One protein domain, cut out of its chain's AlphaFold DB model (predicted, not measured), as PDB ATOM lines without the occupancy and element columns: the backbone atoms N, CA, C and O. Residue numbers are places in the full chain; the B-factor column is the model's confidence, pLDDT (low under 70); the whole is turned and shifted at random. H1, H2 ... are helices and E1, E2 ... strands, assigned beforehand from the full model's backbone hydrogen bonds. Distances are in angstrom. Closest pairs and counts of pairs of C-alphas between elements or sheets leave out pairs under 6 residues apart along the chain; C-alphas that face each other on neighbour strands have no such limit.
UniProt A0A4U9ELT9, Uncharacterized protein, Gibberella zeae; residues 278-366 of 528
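This is residues 278 to 366 of the 528 residues of an uncharacterized protein of Gibberella zeae (UniProt A0A4U9ELT9). Two long helices, H1 and H2, lie side by side and run the same way; the short helix H3 packs on the later part of H1, away from H2, and a two-stranded hairpin, E1 and E2, lies apart from H1 and leads straight into H3. A long loop, residues 294 to 309, runs back from the end of H1 to the start of H2. The printed part has 89 residues with three named helices and two named strands, in the order H1, H2, E1, E2, H3; the sheet, E1 - E2, is antiparallel, and the class is mixed, helices and strands. The whole is only just compact, close to loose, with a radius of gyration of the C-alphas of 14.1 A and spans of 41 by 30 by 28 A.

The sheet is the hairpin of E1, residues 339 to 344, and E2, residues 347 to 352, antiparallel at 155 degrees. N 340 and O 351, 2.7 A apart, and N 349 and O 342, 2.9 A apart, are within hydrogen-bond range. H3, residues 353 to 360, follows E2 by a tight link; its closest C-alpha pair with E1 is Gly 353 and Ile 340, 6.2 A apart. H1, residues 278 to 293, touches H3 with residues 287 to 291 alone. The closest C-alphas of this pair are those of Thr 287 and Ser 360, 6.5 A apart. H1 and H3 run opposite ways at a shallow tilt of 8 degrees. H2, residues 310 to 325, touches H1, closest at the C-alphas of Thr 320 and Ser 285, 5.8 A apart. H1 and H2 run the same way at a shallow tilt of 10 degrees. H2 is apart from H3 and E2, and H1 is apart from both strands. In H2 and H3 every O i to N i+4 pair is within hydrogen-bond range; in H1, 11 of 12 are.

E1, residues 339 to 344, begins at C-alpha 339 at (27.272, -11.295, -39.443) and measures 15.8 A. E2, residues 347 to 352, measures 16.8 A. H3, residues 353 to 360, measures 10.9 A and ends at C-alpha 360 at (32.332, -0.709, -28.683). H1, residues 278 to 293, begins at C-alpha 278 at (47.546, 9.721, -24.491) and measures 22.2 A. H2, residues 310 to 325, measures 22.7 A.

The two C-alphas farthest apart, those of Thr 309 and Asp 337, are 41.3 A apart. The printed part has no cut. The links H1 to H2, of 16 residues, and H2 to E1, of 13, are long. The mean pLDDT of the printed part is 75.2; residues 279 to 280, 342 to 349 and 353 to 366 are under 70.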
ATOM      1  N   PRO A 278      47.411   9.962 -23.055       73.62
ATOM      2  CA  PRO A 278      47.546   9.721 -24.491       73.62
ATOM      3  C   PRO A 278      47.050   8.347 -24.925       73.62
ATOM      4  O   PRO A 278      46.228   8.260 -25.830       73.62
ATOM      5  N   TYR A 279      47.440   7.290 -24.213       68.69
ATOM      6  CA  TYR A 279      46.975   5.937 -24.498       68.69
ATOM      7  C   TYR A 279      45.456   5.808 -24.339       68.69
ATOM      8  O   TYR A 279      44.797   5.174 -25.163       68.69
ATOM      9  N   GLN A 280      44.872   6.429 -23.307       66.69
ATOM     10  CA  GLN A 280      43.415   6.425 -23.127       66.69
ATOM     11  C   GLN A 280      42.707   7.064 -24.330       66.69
ATOM     12  O   GLN A 280      41.759   6.489 -24.866       66.69
ATOM     13  N   VAL A 281      43.193   8.220 -24.792       76.69
ATOM     14  CA  VAL A 281      42.638   8.936 -25.949       76.69
ATOM     15  C   VAL A 281      42.855   8.145 -27.244       76.69
ATOM     16  O   VAL A 281      41.902   7.933 -27.993       76.69
ATOM     17  N   GLN A 282      44.061   7.624 -27.475       80.12
ATOM     18  CA  GLN A 282      44.401   6.785 -28.628       80.12
ATOM     19  C   GLN A 282      43.507   5.548 -28.712       80.12
ATOM     20  O   GLN A 282      42.911   5.279 -29.760       80.12
ATOM     21  N   SER A 283      43.360   4.833 -27.596       71.38
ATOM     22  CA  SER A 283      42.522   3.640 -27.480       71.38
ATOM     23  C   SER A 283      41.052   3.953 -27.766       71.38
ATOM     24  O   SER A 283      40.404   3.214 -28.512       71.38
ATOM     25  N   CYS A 284      40.513   5.049 -27.219       77.00
ATOM     26  CA  CYS A 284      39.141   5.487 -27.489       77.00
ATOM     27  C   CYS A 284      38.937   5.837 -28.970       77.00
ATOM     28  O   CYS A 284      38.015   5.313 -29.601       77.00
ATOM     29  N   SER A 285      39.832   6.640 -29.550       84.69
ATOM     30  CA  SER A 285      39.789   7.011 -30.967       84.69
ATOM     31  C   SER A 285      39.853   5.798 -31.896       84.69
ATOM     32  O   SER A 285      39.053   5.676 -32.825       84.69
ATOM     33  N   ASN A 286      40.772   4.867 -31.636       80.69
ATOM     34  CA  ASN A 286      40.932   3.661 -32.447       80.69
ATOM     35  C   ASN A 286      39.714   2.741 -32.318       80.69
ATOM     36  O   ASN A 286      39.219   2.239 -33.324       80.69
ATOM     37  N   THR A 287      39.176   2.574 -31.108       77.50
ATOM     38  CA  THR A 287      37.963   1.774 -30.878       77.50
ATOM     39  C   THR A 287      36.772   2.316 -31.668       77.50
ATOM     40  O   THR A 287      36.058   1.534 -32.300       77.50
ATOM     41  N   ALA A 288      36.586   3.639 -31.681       84.56
ATOM     42  CA  ALA A 288      35.496   4.281 -32.407       84.56
ATOM     43  C   ALA A 288      35.654   4.138 -33.932       84.56
ATOM     44  O   ALA A 288      34.723   3.705 -34.610       84.56
ATOM     45  N   LYS A 289      36.850   4.389 -34.478       88.06
ATOM     46  CA  LYS A 289      37.121   4.203 -35.917       88.06
ATOM     47  C   LYS A 289      37.015   2.745 -36.367       88.06
ATOM     48  O   LYS A 289      36.489   2.458 -37.439       88.06
ATOM     49  N   PHE A 290      37.496   1.801 -35.559       80.62
ATOM     50  CA  PHE A 290      37.401   0.381 -35.896       80.62
ATOM     51  C   PHE A 290      35.970  -0.142 -35.839       80.62
ATOM     52  O   PHE A 290      35.674  -1.121 -36.515       80.62
ATOM     53  N   LEU A 291      35.073   0.488 -35.074       82.81
ATOM     54  CA  LEU A 291      33.657   0.139 -35.118       82.81
ATOM     55  C   LEU A 291      33.103   0.329 -36.532       82.81
ATOM     56  O   LEU A 291      32.628  -0.638 -37.111       82.81
ATOM     57  N   VAL A 292      33.218   1.528 -37.105       84.19
ATOM     58  CA  VAL A 292      32.683   1.822 -38.447       84.19
ATOM     59  C   VAL A 292      33.394   1.016 -39.539       84.19
ATOM     60  O   VAL A 292      32.740   0.487 -40.433       84.19
ATOM     61  N   SER A 293      34.711   0.806 -39.420       82.38
ATOM     62  CA  SER A 293      35.467  -0.032 -40.363       82.38
ATOM     63  C   SER A 293      34.979  -1.485 -40.399       82.38
ATOM     64  O   SER A 293      35.054  -2.112 -41.447       82.38
ATOM     65  N   ARG A 294      34.476  -2.026 -39.282       81.69
ATOM     66  CA  ARG A 294      33.933  -3.397 -39.213       81.69
ATOM     67  C   ARG A 294      32.576  -3.555 -39.898       81.69
ATOM     68  O   ARG A 294      32.157  -4.680 -40.127       81.69
ATOM     69  N   PHE A 295      31.898  -2.452 -40.201       82.31
ATOM     70  CA  PHE A 295      30.677  -2.434 -41.007       82.31
ATOM     71  C   PHE A 295      30.966  -2.072 -42.475       82.31
ATOM     72  O   PHE A 295      30.058  -1.656 -43.194       82.31
ATOM     73  N   ASP A 296      32.222  -2.224 -42.911       82.06
ATOM     74  CA  ASP A 296      32.710  -1.897 -44.255       82.06
ATOM     75  C   ASP A 296      32.576  -0.409 -44.624       82.06
ATOM     76  O   ASP A 296      32.419  -0.059 -45.796       82.06
ATOM     77  N   ALA A 297      32.661   0.497 -43.639       81.62
ATOM     78  CA  ALA A 297      32.740   1.927 -43.924       81.62
ATOM     79  C   ALA A 297      33.983   2.230 -44.789       81.62
ATOM     80  O   ALA A 297      35.102   1.867 -44.402       81.62
ATOM     81  N   PRO A 298      33.829   2.899 -45.946       78.44
ATOM     82  CA  PRO A 298      34.955   3.192 -46.820       78.44
ATOM     83  C   PRO A 298      35.871   4.273 -46.222       78.44
ATOM     84  O   PRO A 298      35.424   5.166 -45.509       78.44
ATOM     85  N   ASN A 299      37.157   4.233 -46.588       79.94
ATOM     86  CA  ASN A 299      38.134   5.311 -46.370       79.94
ATOM     87  C   ASN A 299      38.428   5.700 -44.903       79.94
ATOM     88  O   ASN A 299      38.746   6.856 -44.634       79.94
ATOM     89  N   ILE A 300      38.384   4.762 -43.950       86.06
ATOM     90  CA  ILE A 300      38.755   5.047 -42.553       86.06
ATOM     91  C   ILE A 300      40.284   5.229 -42.420       86.06
ATOM     92  O   ILE A 300      41.032   4.275 -42.648       86.06
ATOM     93  N   PRO A 301      40.786   6.419 -42.031       84.81
ATOM     94  CA  PRO A 301      42.221   6.686 -41.964       84.81
ATOM     95  C   PRO A 301      42.890   6.029 -40.747       84.81
ATOM     96  O   PRO A 301      42.320   5.932 -39.654       84.81
ATOM     97  N   THR A 302      44.159   5.647 -40.908       85.06
ATOM     98  CA  THR A 302      45.033   5.252 -39.789       85.06
ATOM     99  C   THR A 302      45.615   6.506 -39.139       85.06
ATOM    100  O   THR A 302      45.987   7.440 -39.842       85.06
ATOM    101  N   PHE A 303      45.655   6.550 -37.804       85.69
ATOM    102  CA  PHE A 303      46.307   7.635 -37.062       85.69
ATOM    103  C   PHE A 303      47.604   7.094 -36.476       85.69
ATOM    104  O   PHE A 303      47.594   5.998 -35.919       85.69
ATOM    105  N   GLU A 304      48.694   7.841 -36.621       83.31
ATOM    106  CA  GLU A 304      49.934   7.555 -35.901       83.31
ATOM    107  C   GLU A 304      49.778   7.971 -34.432       83.31
ATOM    108  O   GLU A 304      49.088   8.941 -34.129       83.31
ATOM    109  N   ASP A 305      50.399   7.231 -33.518       82.75
ATOM    110  CA  ASP A 305      50.309   7.468 -32.073       82.75
ATOM    111  C   ASP A 305      51.484   8.351 -31.612       82.75
ATOM    112  O   ASP A 305      52.410   7.888 -30.946       82.75
ATOM    113  N   ASN A 306      51.480   9.620 -32.034       83.38
ATOM    114  CA  ASN A 306      52.570  10.589 -31.833       83.38
ATOM    115  C   ASN A 306      52.158  11.829 -31.005       83.38
ATOM    116  O   ASN A 306      52.771  12.893 -31.102       83.38
ATOM    117  N   GLU A 307      51.107  11.721 -30.186       86.75
ATOM    118  CA  GLU A 307      50.628  12.830 -29.360       86.75
ATOM    119  C   GLU A 307      51.526  13.097 -28.137       86.75
ATOM    120  O   GLU A 307      51.597  12.294 -27.208       86.75
ATOM    121  N   GLU A 308      52.156  14.275 -28.106       73.38
ATOM    122  CA  GLU A 308      53.051  14.715 -27.023       73.38
ATOM    123  C   GLU A 308      52.443  15.817 -26.136       73.38
ATOM    124  O   GLU A 308      52.896  16.037 -25.012       73.38
ATOM    125  N   THR A 309      51.405  16.516 -26.614       79.25
ATOM    126  CA  THR A 309      50.781  17.659 -25.928       79.25
ATOM    127  C   THR A 309      49.271  17.478 -25.782       79.25
ATOM    128  O   THR A 309      48.651  16.684 -26.487       79.25
ATOM    129  N   PHE A 310      48.648  18.239 -24.875       70.19
ATOM    130  CA  PHE A 310      47.191  18.207 -24.705       70.19
ATOM    131  C   PHE A 310      46.444  18.656 -25.972       70.19
ATOM    132  O   PHE A 310      45.397  18.102 -26.290       70.19
ATOM    133  N   GLU A 311      47.013  19.600 -26.721       90.06
ATOM    134  CA  GLU A 311      46.480  20.055 -28.009       90.06
ATOM    135  C   GLU A 311      46.504  18.924 -29.048       90.06
ATOM    136  O   GLU A 311      45.484  18.665 -29.677       90.06
ATOM    137  N   HIS A 312      47.590  18.139 -29.128       91.38
ATOM    138  CA  HIS A 312      47.640  16.967 -30.017       91.38
ATOM    139  C   HIS A 312      46.547  15.936 -29.670       91.38
ATOM    140  O   HIS A 312      45.956  15.325 -30.561       91.38
ATOM    141  N   LEU A 313      46.242  15.755 -28.378       85.00
ATOM    142  CA  LEU A 313      45.159  14.869 -27.937       85.00
ATOM    143  C   LEU A 313      43.782  15.398 -28.352       85.00
ATOM    144  O   LEU A 313      42.948  14.622 -28.822       85.00
ATOM    145  N   GLN A 314      43.542  16.703 -28.201       91.81
ATOM    146  CA  GLN A 314      42.307  17.346 -28.659       91.81
ATOM    147  C   GLN A 314      42.153  17.229 -30.178       91.81
ATOM    148  O   GLN A 314      41.075  16.860 -30.646       91.81
ATOM    149  N   ASP A 315      43.232  17.432 -30.934       94.00
ATOM    150  CA  ASP A 315      43.253  17.273 -32.388       94.00
ATOM    151  C   ASP A 315      42.935  15.841 -32.813       94.00
ATOM    152  O   ASP A 315      42.167  15.627 -33.755       94.00
ATOM    153  N   ARG A 316      43.484  14.833 -32.122       94.38
ATOM    154  CA  ARG A 316      43.152  13.430 -32.397       94.38
ATOM    155  C   ARG A 316      41.667  13.165 -32.166       94.38
ATOM    156  O   ARG A 316      41.029  12.496 -32.984       94.38
ATOM    157  N   ILE A 317      41.103  13.685 -31.076       94.44
ATOM    158  CA  ILE A 317      39.672  13.551 -30.771       94.44
ATOM    159  C   ILE A 317      38.838  14.233 -31.861       94.44
ATOM    160  O   ILE A 317      37.940  13.595 -32.406       94.44
ATOM    161  N   ALA A 318      39.172  15.468 -32.239       95.25
ATOM    162  CA  ALA A 318      38.476  16.213 -33.287       95.25
ATOM    163  C   ALA A 318      38.513  15.478 -34.637       95.25
ATOM    164  O   ALA A 318      37.464  15.242 -35.231       95.25
ATOM    165  N   LYS A 319      39.689  15.000 -35.066       94.25
ATOM    166  CA  LYS A 319      39.842  14.180 -36.284       94.25
ATOM    167  C   LYS A 319      39.052  12.876 -36.210       94.25
ATOM    168  O   LYS A 319      38.536  12.402 -37.216       94.25
ATOM    169  N   THR A 320      38.970  12.259 -35.029       94.12
ATOM    170  CA  THR A 320      38.154  11.051 -34.831       94.12
ATOM    171  C   THR A 320      36.678  11.363 -35.055       94.12
ATOM    172  O   THR A 320      36.012  10.610 -35.757       94.12
ATOM    173  N   ILE A 321      36.179  12.459 -34.478       93.62
ATOM    174  CA  ILE A 321      34.786  12.896 -34.628       93.62
ATOM    175  C   ILE A 321      34.486  13.199 -36.097       93.62
ATOM    176  O   ILE A 321      33.536  12.639 -36.630       93.62
ATOM    177  N   GLU A 322      35.343  13.963 -36.776       93.19
ATOM    178  CA  GLU A 322      35.190  14.290 -38.200       93.19
ATOM    179  C   GLU A 322      35.117  13.030 -39.079       93.19
ATOM    180  O   GLU A 322      34.275  12.932 -39.971       93.19
ATOM    181  N   VAL A 323      35.963  12.026 -38.817       90.25
ATOM    182  CA  VAL A 323      35.893  10.740 -39.530       90.25
ATOM    183  C   VAL A 323      34.533  10.077 -39.327       90.25
ATOM    184  O   VAL A 323      33.966   9.578 -40.292       90.25
ATOM    185  N   LEU A 324      34.008  10.065 -38.100       89.44
ATOM    186  CA  LEU A 324      32.735   9.414 -37.778       89.44
ATOM    187  C   LEU A 324      31.525  10.176 -38.332       89.44
ATOM    188  O   LEU A 324      30.585   9.538 -38.794       89.44
ATOM    189  N   GLU A 325      31.550  11.509 -38.325       91.06
ATOM    190  CA  GLU A 325      30.487  12.357 -38.886       91.06
ATOM    191  C   GLU A 325      30.352  12.206 -40.406       91.06
ATOM    192  O   GLU A 325      29.262  12.365 -40.949       91.06
ATOM    193  N   ASN A 326      31.443  11.854 -41.090       88.56
ATOM    194  CA  ASN A 326      31.446  11.598 -42.529       88.56
ATOM    195  C   ASN A 326      31.018  10.166 -42.906       88.56
ATOM    196  O   ASN A 326      30.899   9.864 -44.096       88.56
ATOM    197  N   VAL A 327      30.803   9.271 -41.934       88.38
ATOM    198  CA  VAL A 327      30.298   7.922 -42.213       88.38
ATOM    199  C   VAL A 327      28.787   7.975 -42.402       88.38
ATOM    200  O   VAL A 327      28.057   8.422 -41.522       88.38
ATOM    201  N   ASP A 328      28.321   7.465 -43.544       87.81
ATOM    202  CA  ASP A 328      26.894   7.309 -43.821       87.81
ATOM    203  C   ASP A 328      26.230   6.444 -42.723       87.81
ATOM    204  O   ASP A 328      26.642   5.294 -42.521       87.81
ATOM    205  N   PRO A 329      25.217   6.960 -41.998       84.88
ATOM    206  CA  PRO A 329      24.528   6.217 -40.945       84.88
ATOM    207  C   PRO A 329      23.962   4.861 -41.396       84.88
ATOM    208  O   PRO A 329      23.897   3.931 -40.584       84.88
ATOM    209  N   ASP A 330      23.606   4.705 -42.675       85.62
ATOM    210  CA  ASP A 330      23.069   3.455 -43.239       85.62
ATOM    211  C   ASP A 330      24.122   2.333 -43.314       85.62
ATOM    212  O   ASP A 330      23.803   1.150 -43.480       85.62
ATOM    213  N   VAL A 331      25.400   2.665 -43.107       82.81
ATOM    214  CA  VAL A 331      26.464   1.675 -42.920       82.81
ATOM    215  C   VAL A 331      26.223   0.836 -41.662       82.81
ATOM    216  O   VAL A 331      26.572  -0.346 -41.669       82.81
ATOM    217  N   ILE A 332      25.600   1.399 -40.620       79.31
ATOM    218  CA  ILE A 332      25.361   0.735 -39.326       79.31
ATOM    219  C   ILE A 332      23.870   0.462 -39.081       79.31
ATOM    220  O   ILE A 332      23.526  -0.599 -38.554       79.31
ATOM    221  N   ASN A 333      22.988   1.403 -39.421       81.94
ATOM    222  CA  ASN A 333      21.564   1.317 -39.091       81.94
ATOM    223  C   ASN A 333      20.895   0.106 -39.762       81.94
ATOM    224  O   ASN A 333      21.049  -0.116 -40.961       81.94
ATOM    225  N   GLY A 334      20.133  -0.680 -38.993       78.50
ATOM    226  CA  GLY A 334      19.402  -1.844 -39.512       78.50
ATOM    227  C   GLY A 334      20.261  -3.093 -39.751       78.50
ATOM    228  O   GLY A 334      19.772  -4.064 -40.329       78.50
ATOM    229  N   LYS A 335      21.539  -3.085 -39.342       81.44
ATOM    230  CA  LYS A 335      22.471  -4.217 -39.491       81.44
ATOM    231  C   LYS A 335      22.695  -5.005 -38.197       81.44
ATOM    232  O   LYS A 335      23.729  -5.653 -38.036       81.44
ATOM    233  N   GLU A 336      21.751  -4.969 -37.262       77.69
ATOM    234  CA  GLU A 336      21.846  -5.636 -35.957       77.69
ATOM    235  C   GLU A 336      22.093  -7.149 -36.085       77.69
ATOM    236  O   GLU A 336      22.904  -7.709 -35.341       77.69
ATOM    237  N   ASP A 337      21.467  -7.786 -37.074       79.62
ATOM    238  CA  ASP A 337      21.544  -9.233 -37.305       79.62
ATOM    239  C   ASP A 337      22.589  -9.635 -38.360       79.62
ATOM    240  O   ASP A 337      22.790 -10.824 -38.617       79.62
ATOM    241  N   VAL A 338      23.281  -8.667 -38.971       78.50
ATOM    242  CA  VAL A 338      24.310  -8.940 -39.986       78.50
ATOM    243  C   VAL A 338      25.535  -9.565 -39.321       78.50
ATOM    244  O   VAL A 338      26.013  -9.087 -38.290       78.50
ATOM    245  N   GLU A 339      26.048 -10.647 -39.907       77.56
ATOM    246  CA  GLU A 339      27.272 -11.295 -39.443       77.56
ATOM    247  C   GLU A 339      28.499 -10.472 -39.860       77.56
ATOM    248  O   GLU A 339      28.727 -10.218 -41.040       77.56
ATOM    249  N   ILE A 340      29.299 -10.083 -38.872       77.56
ATOM    250  CA  ILE A 340      30.575  -9.395 -39.030       77.56
ATOM    251  C   ILE A 340      31.694 -10.390 -38.741       77.56
ATOM    252  O   ILE A 340      31.757 -10.990 -37.661       77.56
ATOM    253  N   ILE A 341      32.600 -10.537 -39.705       75.62
ATOM    254  CA  ILE A 341      33.764 -11.412 -39.603       75.62
ATOM    255  C   ILE A 341      34.984 -10.554 -39.282       75.62
ATOM    256  O   ILE A 341      35.401  -9.715 -40.071       75.62
ATOM    257  N   MET A 342      35.571 -10.777 -38.111       69.06
ATOM    258  CA  MET A 342      36.837 -10.172 -37.722       69.06
ATOM    259  C   MET A 342      37.965 -11.162 -38.006       69.06
ATOM    260  O   MET A 342      38.162 -12.131 -37.268       69.06
ATOM    261  N   GLU A 343      38.694 -10.920 -39.089       64.31
ATOM    262  CA  GLU A 343      39.845 -11.730 -39.475       64.31
ATOM    263  C   GLU A 343      41.068 -11.340 -38.641       64.31
ATOM    264  O   GLU A 343      41.445 -10.171 -38.548       64.31
ATOM    265  N   THR A 344      41.693 -12.323 -37.997       56.09
ATOM    266  CA  THR A 344      42.922 -12.123 -37.221       56.09
ATOM    267  C   THR A 344      43.945 -13.192 -37.585       56.09
ATOM    268  O   THR A 344      43.593 -14.253 -38.100       56.09
ATOM    269  N   LYS A 345      45.223 -12.969 -37.246       40.72
ATOM    270  CA  LYS A 345      46.294 -13.966 -37.445       40.72
ATOM    271  C   LYS A 345      46.059 -15.293 -36.697       40.72
ATOM    272  O   LYS A 345      46.721 -16.273 -37.006       40.72
ATOM    273  N   PHE A 346      45.118 -15.320 -35.748       35.62
ATOM    274  CA  PHE A 346      44.756 -16.478 -34.925       35.62
ATOM    275  C   PHE A 346      43.398 -17.097 -35.312       35.62
ATOM    276  O   PHE A 346      42.895 -17.965 -34.603       35.62
ATOM    277  N   GLY A 347      42.796 -16.655 -36.422       45.09
ATOM    278  CA  GLY A 347      41.523 -17.158 -36.942       45.09
ATOM    279  C   GLY A 347      40.442 -16.083 -37.089       45.09
ATOM    280  O   GLY A 347      40.611 -14.931 -36.678       45.09
ATOM    281  N   ASN A 348      39.321 -16.484 -37.695       60.72
ATOM    282  CA  ASN A 348      38.182 -15.613 -37.979       60.72
ATOM    283  C   ASN A 348      37.172 -15.672 -36.828       60.72
ATOM    284  O   ASN A 348      36.590 -16.724 -36.556       60.72
ATOM    285  N   TYR A 349      36.929 -14.535 -36.184       59.78
ATOM    286  CA  TYR A 349      35.919 -14.399 -35.140       59.78
ATOM    287  C   TYR A 349      34.628 -13.841 -35.740       59.78
ATOM    288  O   TYR A 349      34.646 -12.796 -36.384       59.78
ATOM    289  N   ARG A 350      33.508 -14.537 -35.530       71.94
ATOM    290  CA  ARG A 350      32.191 -14.149 -36.058       71.94
ATOM    291  C   ARG A 350      31.346 -13.507 -34.966       71.94
ATOM    292  O   ARG A 350      31.205 -14.064 -33.874       71.94
ATOM    293  N   PHE A 351      30.769 -12.354 -35.266       75.19
ATOM    294  CA  PHE A 351      29.891 -11.612 -34.367       75.19
ATOM    295  C   PHE A 351      28.654 -11.129 -35.123       75.19
ATOM    296  O   PHE A 351      28.710 -10.943 -36.328       75.19
ATOM    297  N   THR A 352      27.546 -10.878 -34.427       78.50
ATOM    298  CA  THR A 352      26.431 -10.112 -35.004       78.50
ATOM    299  C   THR A 352      26.716  -8.613 -34.891       78.50
ATOM    300  O   THR A 352      27.422  -8.186 -33.965       78.50
ATOM    301  N   GLY A 353      26.150  -7.796 -35.779       67.38
ATOM    302  CA  GLY A 353      26.271  -6.335 -35.727       67.38
ATOM    303  C   GLY A 353      25.839  -5.756 -34.378       67.38
ATOM    304  O   GLY A 353      26.523  -4.899 -33.814       67.38
ATOM    305  N   GLN A 354      24.794  -6.322 -33.768       68.19
ATOM    306  CA  GLN A 354      24.343  -5.972 -32.422       68.19
ATOM    307  C   GLN A 354      25.410  -6.265 -31.354       68.19
ATOM    308  O   GLN A 354      25.601  -5.478 -30.424       68.19
ATOM    309  N   ARG A 355      26.131  -7.387 -31.469       63.78
ATOM    310  CA  ARG A 355      27.179  -7.778 -30.517       63.78
ATOM    311  C   ARG A 355      28.422  -6.899 -30.649       63.78
ATOM    312  O   ARG A 355      29.009  -6.552 -29.629       63.78
ATOM    313  N   ILE A 356      28.790  -6.503 -31.868       64.69
ATOM    314  CA  ILE A 356      29.906  -5.575 -32.122       64.69
ATOM    315  C   ILE A 356      29.578  -4.172 -31.601       64.69
ATOM    316  O   ILE A 356      30.403  -3.583 -30.901       64.69
ATOM    317  N   ARG A 357      28.360  -3.671 -31.852       61.81
ATOM    318  CA  ARG A 357      27.878  -2.390 -31.310       61.81
ATOM    319  C   ARG A 357      27.975  -2.362 -29.781       61.81
ATOM    320  O   ARG A 357      28.645  -1.492 -29.237       61.81
ATOM    321  N   LYS A 358      27.447  -3.390 -29.105       57.62
ATOM    322  CA  LYS A 358      27.517  -3.536 -27.635       57.62
ATOM    323  C   LYS A 358      28.949  -3.625 -27.081       57.62
ATOM    324  O   LYS A 358      29.192  -3.255 -25.937       57.62
ATOM    325  N   MET A 359      29.913  -4.133 -27.851       51.09
ATOM    326  CA  MET A 359      31.318  -4.218 -27.425       51.09
ATOM    327  C   MET A 359      32.058  -2.877 -27.520       51.09
ATOM    328  O   MET A 359      32.965  -2.642 -26.719       51.09
ATOM    329  N   SER A 360      31.692  -2.015 -28.467       51.56
ATOM    330  CA  SER A 360      32.332  -0.709 -28.683       51.56
ATOM    331  C   SER A 360      31.772   0.417 -27.813       51.56
ATOM    332  O   SER A 360      32.348   1.500 -27.767       51.56
ATOM    333  N   GLU A 361      30.676   0.168 -27.106       45.88
ATOM    334  CA  GLU A 361      30.119   1.104 -26.139       45.88
ATOM    335  C   GLU A 361      31.004   1.196 -24.863       45.88
ATOM    336  O   GLU A 361      31.559   0.179 -24.411       45.88
ATOM    337  N   PRO A 362      31.194   2.404 -24.285       33.44
ATOM    338  CA  PRO A 362      32.062   2.625 -23.128       33.44
ATOM    339  C   PRO A 362      31.623   1.807 -21.896       33.44
ATOM    340  O   PRO A 362      30.464   1.427 -21.771       33.44
ATOM    341  N   PRO A 363      32.520   1.529 -20.928       32.84
ATOM    342  CA  PRO A 363      32.201   0.717 -19.751       32.84
ATOM    343  C   PRO A 363      30.987   1.178 -18.942       32.84
ATOM    344  O   PRO A 363      30.359   0.342 -18.302       32.84
ATOM    345  N   SER A 364      30.650   2.472 -18.993       35.38
ATOM    346  CA  SER A 364      29.464   3.035 -18.337       35.38
ATOM    347  C   SER A 364      28.143   2.516 -18.911       35.38
ATOM    348  O   SER A 364      27.107   2.707 -18.288       35.38
ATOM    349  N   THR A 365      28.158   1.858 -20.071       32.31
ATOM    350  CA  THR A 365      26.983   1.225 -20.687       32.31
ATOM    351  C   THR A 365      27.132  -0.290 -20.832       32.31
ATOM    352  O   THR A 365      26.213  -0.954 -21.308       32.31
ATOM    353  N   ARG A 366      28.238  -0.894 -20.357       33.59
ATOM    354  CA  ARG A 366      28.393  -2.360 -20.314       33.59
ATOM    355  C   ARG A 366      27.625  -2.949 -19.139       33.59
ATOM    356  O   ARG A 366      28.188  -3.437 -18.161       33.59
TER     357      ARG A 366